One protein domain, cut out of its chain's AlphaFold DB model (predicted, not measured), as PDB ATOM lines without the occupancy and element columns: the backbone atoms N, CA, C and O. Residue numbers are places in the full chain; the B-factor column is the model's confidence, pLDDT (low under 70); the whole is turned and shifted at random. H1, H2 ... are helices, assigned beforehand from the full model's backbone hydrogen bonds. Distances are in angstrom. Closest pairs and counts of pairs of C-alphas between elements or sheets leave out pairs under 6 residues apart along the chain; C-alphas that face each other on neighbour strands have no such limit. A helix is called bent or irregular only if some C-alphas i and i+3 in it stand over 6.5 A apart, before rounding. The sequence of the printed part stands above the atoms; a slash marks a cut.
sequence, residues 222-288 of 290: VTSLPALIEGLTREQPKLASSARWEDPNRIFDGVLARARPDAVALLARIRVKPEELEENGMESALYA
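AT A GLANCE: This is residues 222 to 288 of the 290 residues of an uncharacterized protein of Ophiocordyceps unilateralis (UniProt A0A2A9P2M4). The model is an open frame of helices with few contacts: the long helix H3, kinked like an L, has the short H2 packed on its residues 255 to 263, and H1 makes a corner with H2. H4 touches no helix; after the link of residues 268 to 273, which leads away from H3, the chain folds back in H4, apart from H3, and residues 274 to 279 of H4 stick out. The printed part has 67 residues with four named helices, in the order H1, H2, H3, H4, and no named strand; the class is all helix. It is only just loose, close to compact, with a radius of gyration of the C-alphas of 13.1 A, and elongated, spanning 40 by 24 by 19 A.

HOW THE PARTS SIT: The longest helix by residues is H3, residues 250 to 267, 18 residues, with a kink of 99 degrees near residue 261. It is irregular: C-alphas 258 and 261 are 8.8 A apart. H2, residues 237 to 240, touches H3 with 6 pairs of C-alphas within 8 A, on residues 255 to 263 of H3 alone; the closest C-alphas are those of Leu 239 and Ala 259, 5.5 A apart. H1, residues 225 to 235, and H2 only just touch, and only at the corner by their tight link, with 3 pairs of C-alphas within 8 A; the closest are those of Thr 233 and Ala 240, 5.3 A apart. H1 and H3 are apart. H4, residues 274 to 286, is apart from H1, H2 and H3, and is irregular too: C-alphas 279 and 282 are 7.5 A apart. Every O i to N i+4 pair is within hydrogen-bond range in H1, but 9 of 14 in H3 and 4 of 9 in H4, where 5 of 10 O i to N i+3 pairs are within range; H2 is too short for an O i to N i+4 pair.

IN THESE COORDINATES: H3 runs from C-alpha 250 at (53.963, 41.516, 15.457) to C-alpha 267 at (40.176, 50.256, 16.483), 16.4 A. H2 spans 4.8 A from Pro 237 to Ala 240. H1 begins with C-alpha 225 at (40.633, 43.494, 28.187) and is 15.1 A long. H4 is 17.5 A long and ends with C-alpha 286 at (47.291, 50.971, 27.294).

THE WHOLE: The two C-alphas farthest apart are those of Glu 246 and Glu 275, at 41.0 A, while the first and last printed C-alphas, of Val 222 and Ala 288, are 12.0 A apart. The printed part has no cut. The links H2 to H3, of 9 residues, and H3 to H4, of 6 residues, are short, and no link is long. The mean pLDDT of the printed part is 80.2; 17 residues are under 70, namely 222 to 223, 272 to 273 and 276 to 288, and the mean of H4 is 56.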
ATOM      1  N   VAL A 222      34.714  47.669  24.770       57.16
ATOM      2  CA  VAL A 222      35.780  47.297  25.701       57.16
ATOM      3  C   VAL A 222      35.268  47.457  27.127       57.16
ATOM      4  O   VAL A 222      35.727  48.298  27.882       57.16
ATOM      5  N   THR A 223      34.331  46.593  27.529       62.91
ATOM      6  CA  THR A 223      33.952  46.483  28.948       62.91
ATOM      7  C   THR A 223      35.128  45.985  29.800       62.91
ATOM      8  O   THR A 223      35.159  46.209  31.004       62.91
ATOM      9  N   SER A 224      36.068  45.236  29.192       73.19
ATOM     10  CA  SER A 224      37.366  44.849  29.773       73.19
ATOM     11  C   SER A 224      38.310  44.217  28.730       73.19
ATOM     12  O   SER A 224      37.851  43.666  27.726       73.19
ATOM     13  N   LEU A 225      39.624  44.200  29.003       71.56
ATOM     14  CA  LEU A 225      40.633  43.494  28.187       71.56
ATOM     15  C   LEU A 225      40.328  41.996  27.972       71.56
ATOM     16  O   LEU A 225      40.402  41.542  26.830       71.56
ATOM     17  N   PRO A 226      39.963  41.203  29.002       81.69
ATOM     18  CA  PRO A 226      39.599  39.802  28.796       81.69
ATOM     19  C   PRO A 226      38.408  39.627  27.851       81.69
ATOM     20  O   PRO A 226      38.469  38.790  26.954       81.69
ATOM     21  N   ALA A 227      37.360  40.446  28.001       81.19
ATOM     22  CA  ALA A 227      36.191  40.393  27.126       81.19
ATOM     23  C   ALA A 227      36.557  40.735  25.673       81.19
ATOM     24  O   ALA A 227      36.111  40.051  24.751       81.19
ATOM     25  N   LEU A 228      37.427  41.733  25.473       82.06
ATOM     26  CA  LEU A 228      37.961  42.079  24.157       82.06
ATOM     27  C   LEU A 228      38.728  40.903  23.534       82.06
ATOM     28  O   LEU A 228      38.466  40.544  22.389       82.06
ATOM     29  N   ILE A 229      39.633  40.267  24.282       82.81
ATOM     30  CA  ILE A 229      40.447  39.140  23.795       82.81
ATOM     31  C   ILE A 229      39.575  37.918  23.467       82.81
ATOM     32  O   ILE A 229      39.745  37.289  22.415       82.81
ATOM     33  N   GLU A 230      38.632  37.571  24.347       85.50
ATOM     34  CA  GLU A 230      37.700  36.459  24.138       85.50
ATOM     35  C   GLU A 230      36.788  36.713  22.932       85.50
ATOM     36  O   GLU A 230      36.643  35.840  22.067       85.50
ATOM     37  N   GLY A 231      36.228  37.924  22.830       85.00
ATOM     38  CA  GLY A 231      35.417  38.365  21.699       85.00
ATOM     39  C   GLY A 231      36.192  38.306  20.386       85.00
ATOM     40  O   GLY A 231      35.741  37.677  19.430       85.00
ATOM     41  N   LEU A 232      37.408  38.854  20.357       86.75
ATOM     42  CA  LEU A 232      38.283  38.862  19.185       86.75
ATOM     43  C   LEU A 232      38.634  37.442  18.722       86.75
ATOM     44  O   LEU A 232      38.561  37.145  17.531       86.75
ATOM     45  N   THR A 233      38.935  36.539  19.658       86.56
ATOM     46  CA  THR A 233      39.236  35.131  19.349       86.56
ATOM     47  C   THR A 233      38.032  34.404  18.748       86.56
ATOM     48  O   THR A 233      38.184  33.598  17.829       86.56
ATOM     49  N   ARG A 234      36.827  34.681  19.258       87.75
ATOM     50  CA  ARG A 234      35.585  34.029  18.828       87.75
ATOM     51  C   ARG A 234      35.050  34.582  17.508       87.75
ATOM     52  O   ARG A 234      34.578  33.812  16.675       87.75
ATOM     53  N   GLU A 235      35.086  35.898  17.342       88.12
ATOM     54  CA  GLU A 235      34.376  36.615  16.279       88.12
ATOM     55  C   GLU A 235      35.289  37.014  15.117       88.12
ATOM     56  O   GLU A 235      34.829  37.102  13.980       88.12
ATOM     57  N   GLN A 236      36.588  37.209  15.368       90.56
ATOM     58  CA  GLN A 236      37.553  37.679  14.372       90.56
ATOM     59  C   GLN A 236      38.790  36.766  14.292       90.56
ATOM     60  O   GLN A 236      39.919  37.210  14.523       90.56
ATOM     61  N   PRO A 237      38.637  35.484  13.893       90.62
ATOM     62  CA  PRO A 237      39.734  34.511  13.898       90.62
ATOM     63  C   PRO A 237      40.912  34.914  13.000       90.62
ATOM     64  O   PRO A 237      42.058  34.546  13.268       90.62
ATOM     65  N   LYS A 238      40.651  35.692  11.939       93.19
ATOM     66  CA  LYS A 238      41.691  36.247  11.067       93.19
ATOM     67  C   LYS A 238      42.580  37.238  11.817       93.19
ATOM     68  O   LYS A 238      43.797  37.120  11.731       93.19
ATOM     69  N   LEU A 239      41.985  38.179  12.549       92.75
ATOM     70  CA  LEU A 239      42.719  39.155  13.352       92.75
ATOM     71  C   LEU A 239      43.431  38.455  14.519       92.75
ATOM     72  O   LEU A 239      44.638  38.626  14.676       92.75
ATOM     73  N   ALA A 240      42.733  37.556  15.222       91.81
ATOM     74  CA  ALA A 240      43.249  36.770  16.351       91.81
ATOM     75  C   ALA A 240      44.508  35.949  16.026       91.81
ATOM     76  O   ALA A 240      45.378  35.767  16.873       91.81
ATOM     77  N   SER A 241      44.612  35.441  14.796       93.56
ATOM     78  CA  SER A 241      45.745  34.621  14.338       93.56
ATOM     79  C   SER A 241      46.704  35.356  13.397       93.56
ATOM     80  O   SER A 241      47.596  34.742  12.799       93.56
ATOM     81  N   SER A 242      46.518  36.669  13.231       95.50
ATOM     82  CA  SER A 242      47.305  37.465  12.293       95.50
ATOM     83  C   SER A 242      48.738  37.675  12.761       95.50
ATOM     84  O   SER A 242      49.611  37.650  11.908       95.50
ATOM     85  N   ALA A 243      49.023  37.810  14.057       95.44
ATOM     86  CA  ALA A 243      50.387  37.894  14.583       95.44
ATOM     87  C   ALA A 243      50.979  36.497  14.832       95.44
ATOM     88  O   ALA A 243      50.288  35.581  15.277       95.44
ATOM     89  N   ARG A 244      52.269  36.324  14.540       94.62
ATOM     90  CA  ARG A 244      52.999  35.053  14.644       94.62
ATOM     91  C   ARG A 244      54.312  35.240  15.397       94.62
ATOM     92  O   ARG A 244      54.834  36.347  15.507       94.62
ATOM     93  N   TRP A 245      54.853  34.146  15.932       93.44
ATOM     94  CA  TRP A 245      56.100  34.179  16.705       93.44
ATOM     95  C   TRP A 245      57.311  34.568  15.860       93.44
ATOM     96  O   TRP A 245      58.258  35.137  16.392       93.44
ATOM     97  N   GLU A 246      57.265  34.275  14.563       95.38
ATOM     98  CA  GLU A 246      58.336  34.540  13.607       95.38
ATOM     99  C   GLU A 246      58.309  35.968  13.046       95.38
ATOM    100  O   GLU A 246      59.242  36.346  12.340       95.38
ATOM    101  N   ASP A 247      57.262  36.755  13.326       94.25
ATOM    102  CA  ASP A 247      57.197  38.148  12.884       94.25
ATOM    103  C   ASP A 247      58.230  38.986  13.655       94.25
ATOM    104  O   ASP A 247      58.153  39.041  14.888       94.25
ATOM    105  N   PRO A 248      59.149  39.690  12.964       90.25
ATOM    106  CA  PRO A 248      60.081  40.606  13.616       90.25
ATOM    107  C   PRO A 248      59.349  41.688  14.419       90.25
ATOM    108  O   PRO A 248      59.696  41.956  15.568       90.25
ATOM    109  N   ASN A 249      58.285  42.260  13.845       90.94
ATOM    110  CA  ASN A 249      57.344  43.122  14.539       90.94
ATOM    111  C   ASN A 249      55.908  42.599  14.377       90.94
ATOM    112  O   ASN A 249      55.307  42.674  13.308       90.94
ATOM    113  N   ARG A 250      55.311  42.118  15.469       93.19
ATOM    114  CA  ARG A 250      53.963  41.516  15.457       93.19
ATOM    115  C   ARG A 250      52.839  42.481  15.083       93.19
ATOM    116  O   ARG A 250      51.799  42.030  14.608       93.19
ATOM    117  N   ILE A 251      53.043  43.783  15.268       92.50
ATOM    118  CA  ILE A 251      52.075  44.804  14.866       92.50
ATOM    119  C   ILE A 251      52.193  45.023  13.357       92.50
ATOM    120  O   ILE A 251      51.231  44.794  12.629       92.50
ATOM    121  N   PHE A 252      53.372  45.411  12.864       93.19
ATOM    122  CA  PHE A 252      53.549  45.789  11.459       93.19
ATOM    123  C   PHE A 252      53.613  44.591  10.507       93.19
ATOM    124  O   PHE A 252      52.894  44.573   9.512       93.19
ATOM    125  N   ASP A 253      54.431  43.583  10.818       94.88
ATOM    126  CA  ASP A 253      54.621  42.391   9.980       94.88
ATOM    127  C   ASP A 253      53.529  41.337  10.217       94.88
ATOM    128  O   ASP A 253      53.287  40.474   9.369       94.88
ATOM    129  N   GLY A 254      52.854  41.422  11.368       96.19
ATOM    130  CA  GLY A 254      51.736  40.571  11.750       96.19
ATOM    131  C   GLY A 254      50.383  41.190  11.416       96.19
ATOM    132  O   GLY A 254      49.868  41.029  10.305       96.19
ATOM    133  N   VAL A 255      49.804  41.880  12.400       95.44
ATOM    134  CA  VAL A 255      48.435  42.417  12.361       95.44
ATOM    135  C   VAL A 255      48.201  43.295  11.134       95.44
ATOM    136  O   VAL A 255      47.309  43.015  10.333       95.44
ATOM    137  N   LEU A 256      49.026  44.317  10.925       95.25
ATOM    138  CA  LEU A 256      48.826  45.293   9.855       95.25
ATOM    139  C   LEU A 256      49.202  44.744   8.471       95.25
ATOM    140  O   LEU A 256      48.639  45.172   7.466       95.25
ATOM    141  N   ALA A 257      50.087  43.754   8.378       96.31
ATOM    142  CA  ALA A 257      50.374  43.110   7.098       96.31
ATOM    143  C   ALA A 257      49.251  42.160   6.647       96.31
ATOM    144  O   ALA A 257      49.036  41.984   5.446       96.31
ATOM    145  N   ARG A 258      48.548  41.510   7.586       97.12
ATOM    146  CA  ARG A 258      47.634  40.390   7.273       97.12
ATOM    147  C   ARG A 258      46.162  40.673   7.555       97.12
ATOM    148  O   ARG A 258      45.298  40.022   6.964       97.12
ATOM    149  N   ALA A 259      45.866  41.634   8.417       96.44
ATOM    150  CA  ALA A 259      44.523  41.934   8.900       96.44
ATOM    151  C   ALA A 259      44.280  43.444   9.108       96.44
ATOM    152  O   ALA A 259      43.447  43.805   9.928       96.44
ATOM    153  N   ARG A 260      44.959  44.339   8.365       96.12
ATOM    154  CA  ARG A 260      44.765  45.801   8.509       96.12
ATOM    155  C   ARG A 260      43.303  46.253   8.421       96.12
ATOM    156  O   ARG A 260      42.920  47.006   9.303       96.12
ATOM    157  N   PRO A 261      42.472  45.814   7.452       95.75
ATOM    158  CA  PRO A 261      41.071  46.242   7.413       95.75
ATOM    159  C   PRO A 261      40.293  45.834   8.671       95.75
ATOM    160  O   PRO A 261      39.547  46.635   9.219       95.75
ATOM    161  N   ASP A 262      40.513  44.607   9.152       93.94
ATOM    162  CA  ASP A 262      39.894  44.078  10.369       93.94
ATOM    163  C   ASP A 262      40.370  44.854  11.616       93.94
ATOM    164  O   ASP A 262      39.567  45.227  12.468       93.94
ATOM    165  N   ALA A 263      41.669  45.161  11.692       93.88
ATOM    166  CA  ALA A 263      42.262  45.953  12.766       93.88
ATOM    167  C   ALA A 263      41.730  47.393  12.782       93.88
ATOM    168  O   ALA A 263      41.371  47.892  13.841       93.88
ATOM    169  N   VAL A 264      41.632  48.047  11.620       94.94
ATOM    170  CA  VAL A 264      41.064  49.398  11.484       94.94
ATOM    171  C   VAL A 264      39.610  49.420  11.953       94.94
ATOM    172  O   VAL A 264      39.248  50.266  12.765       94.94
ATOM    173  N   ALA A 265      38.799  48.454  11.511       91.81
ATOM    174  CA  ALA A 265      37.403  48.349  11.926       91.81
ATOM    175  C   ALA A 265      37.252  48.101  13.436       91.81
ATOM    176  O   ALA A 265      36.326  48.623  14.052       91.81
ATOM    177  N   LEU A 266      38.150  47.321  14.048       88.94
ATOM    178  CA  LEU A 266      38.165  47.126  15.498       88.94
ATOM    179  C   LEU A 266      38.552  48.412  16.238       88.94
ATOM    180  O   LEU A 266      37.847  48.813  17.159       88.94
ATOM    181  N   LEU A 267      39.652  49.051  15.837       89.12
ATOM    182  CA  LEU A 267      40.176  50.256  16.483       89.12
ATOM    183  C   LEU A 267      39.191  51.428  16.396       89.12
ATOM    184  O   LEU A 267      39.054  52.164  17.364       89.12
ATOM    185  N   ALA A 268      38.439  51.557  15.297       89.69
ATOM    186  CA  ALA A 268      37.416  52.596  15.126       89.69
ATOM    187  C   ALA A 268      36.258  52.521  16.140       89.69
ATOM    188  O   ALA A 268      35.526  53.500  16.316       89.69
ATOM    189  N   ARG A 269      36.096  51.369  16.805       83.50
ATOM    190  CA  ARG A 269      35.097  51.141  17.861       83.50
ATOM    191  C   ARG A 269      35.611  51.512  19.251       83.50
ATOM    192  O   ARG A 269      34.815  51.587  20.175       83.50
ATOM    193  N   ILE A 270      36.919  51.709  19.417       78.81
ATOM    194  CA  ILE A 270      37.509  52.113  20.694       78.81
ATOM    195  C   ILE A 270      37.475  53.638  20.738       78.81
ATOM    196  O   ILE A 270      38.245  54.301  20.044       78.81
ATOM    197  N   ARG A 271      36.565  54.200  21.537       71.94
ATOM    198  CA  ARG A 271      36.444  55.647  21.725       71.94
ATOM    199  C   ARG A 271      36.377  55.974  23.205       71.94
ATOM    200  O   ARG A 271      35.711  55.287  23.969       71.94
ATOM    201  N   VAL A 272      37.052  57.051  23.583       67.50
ATOM    202  CA  VAL A 272      36.938  57.632  24.921       67.50
ATOM    203  C   VAL A 272      36.063  58.856  24.799       67.50
ATOM    204  O   VAL A 272      36.409  59.782  24.057       67.50
ATOM    205  N   LYS A 273      34.928  58.863  25.493       69.88
ATOM    206  CA  LYS A 273      34.086  60.058  25.539       69.88
ATOM    207  C   LYS A 273      34.776  61.137  26.389       69.88
ATOM    208  O   LYS A 273      35.523  60.791  27.307       69.88
ATOM    209  N   PRO A 274      34.565  62.440  26.126       71.00
ATOM    210  CA  PRO A 274      35.153  63.509  26.938       71.00
ATOM    211  C   PRO A 274      34.903  63.346  28.445       71.00
ATOM    212  O   PRO A 274      35.769  63.670  29.254       71.00
ATOM    213  N   GLU A 275      33.747  62.798  28.818       73.44
ATOM    214  CA  GLU A 275      33.338  62.544  30.201       73.44
ATOM    215  C   GLU A 275      34.099  61.371  30.844       73.44
ATOM    216  O   GLU A 275      34.190  61.289  32.064       73.44
ATOM    217  N   GLU A 276      34.679  60.484  30.033       65.81
ATOM    218  CA  GLU A 276      35.425  59.294  30.454       65.81
ATOM    219  C   GLU A 276      36.941  59.546  30.528       65.81
ATOM    220  O   GLU A 276      37.697  58.654  30.908       65.81
ATOM    221  N   LEU A 277      37.420  60.741  30.163       64.44
ATOM    222  CA  LEU A 277      38.856  61.034  30.056       64.44
ATOM    223  C   LEU A 277      39.624  60.847  31.373       64.44
ATOM    224  O   LEU A 277      40.784  60.435  31.335       64.44
ATOM    225  N   GLU A 278      39.004  61.129  32.524       60.28
ATOM    226  CA  GLU A 278      39.651  60.964  33.835       60.28
ATOM    227  C   GLU A 278      39.856  59.488  34.218       60.28
ATOM    228  O   GLU A 278      40.870  59.158  34.834       60.28
ATOM    229  N   GLU A 279      38.938  58.598  33.830       57.25
ATOM    230  CA  GLU A 279      38.981  57.169  34.180       57.25
ATOM    231  C   GLU A 279      39.659  56.330  33.081       57.25
ATOM    232  O   GLU A 279      40.537  55.518  33.365       57.25
ATOM    233  N   ASN A 280      39.339  56.596  31.811       55.25
ATOM    234  CA  ASN A 280      39.743  55.779  30.665       55.25
ATOM    235  C   ASN A 280      40.903  56.382  29.857       55.25
ATOM    236  O   ASN A 280      41.431  55.713  28.966       55.25
ATOM    237  N   GLY A 281      41.340  57.618  30.131       51.88
ATOM    238  CA  GLY A 281      42.369  58.303  29.334       51.88
ATOM    239  C   GLY A 281      43.713  57.562  29.276       51.88
ATOM    240  O   GLY A 281      44.331  57.482  28.214       51.88
ATOM    241  N   MET A 282      44.148  56.955  30.388       49.62
ATOM    242  CA  MET A 282      45.351  56.105  30.411       49.62
ATOM    243  C   MET A 282      45.074  54.674  29.953       49.62
ATOM    244  O   MET A 282      45.898  54.094  29.245       49.62
ATOM    245  N   GLU A 283      43.926  54.102  30.328       49.19
ATOM    246  CA  GLU A 283      43.566  52.738  29.934       49.19
ATOM    247  C   GLU A 283      43.468  52.606  28.408       49.19
ATOM    248  O   GLU A 283      43.933  51.624  27.845       49.19
ATOM    249  N   SER A 284      43.017  53.655  27.722       48.91
ATOM    250  CA  SER A 284      42.891  53.704  26.258       48.91
ATOM    251  C   SER A 284      44.213  53.796  25.515       48.91
ATOM    252  O   SER A 284      44.354  53.223  24.435       48.91
ATOM    253  N   ALA A 285      45.217  54.437  26.115       43.78
ATOM    254  CA  ALA A 285      46.590  54.390  25.617       43.78
ATOM    255  C   ALA A 285      47.248  53.017  25.874       43.78
ATOM    256  O   ALA A 285      48.069  52.563  25.076       43.78
ATOM    257  N   LEU A 286      46.862  52.334  26.959       36.97
ATOM    258  CA  LEU A 286      47.291  50.971  27.294       36.97
ATOM    259  C   LEU A 286      46.577  49.890  26.459       36.97
ATOM    260  O   LEU A 286      47.176  48.849  26.198       36.97
ATOM    261  N   TYR A 287      45.350  50.126  25.975       39.72
ATOM    262  CA  TYR A 287      44.589  49.176  25.144       39.72
ATOM    263  C   TYR A 287      45.242  48.898  23.777       39.72
ATOM    264  O   TYR A 287      44.911  47.908  23.130       39.72
ATOM    265  N   ALA A 288      46.231  49.698  23.370       33.59
ATOM    266  CA  ALA A 288      47.080  49.438  22.208       33.59
ATOM    267  C   ALA A 288      48.318  48.554  22.505       33.59
ATOM    268  O   ALA A 288      49.117  48.303  21.599       33.59
TER     269      ALA A 288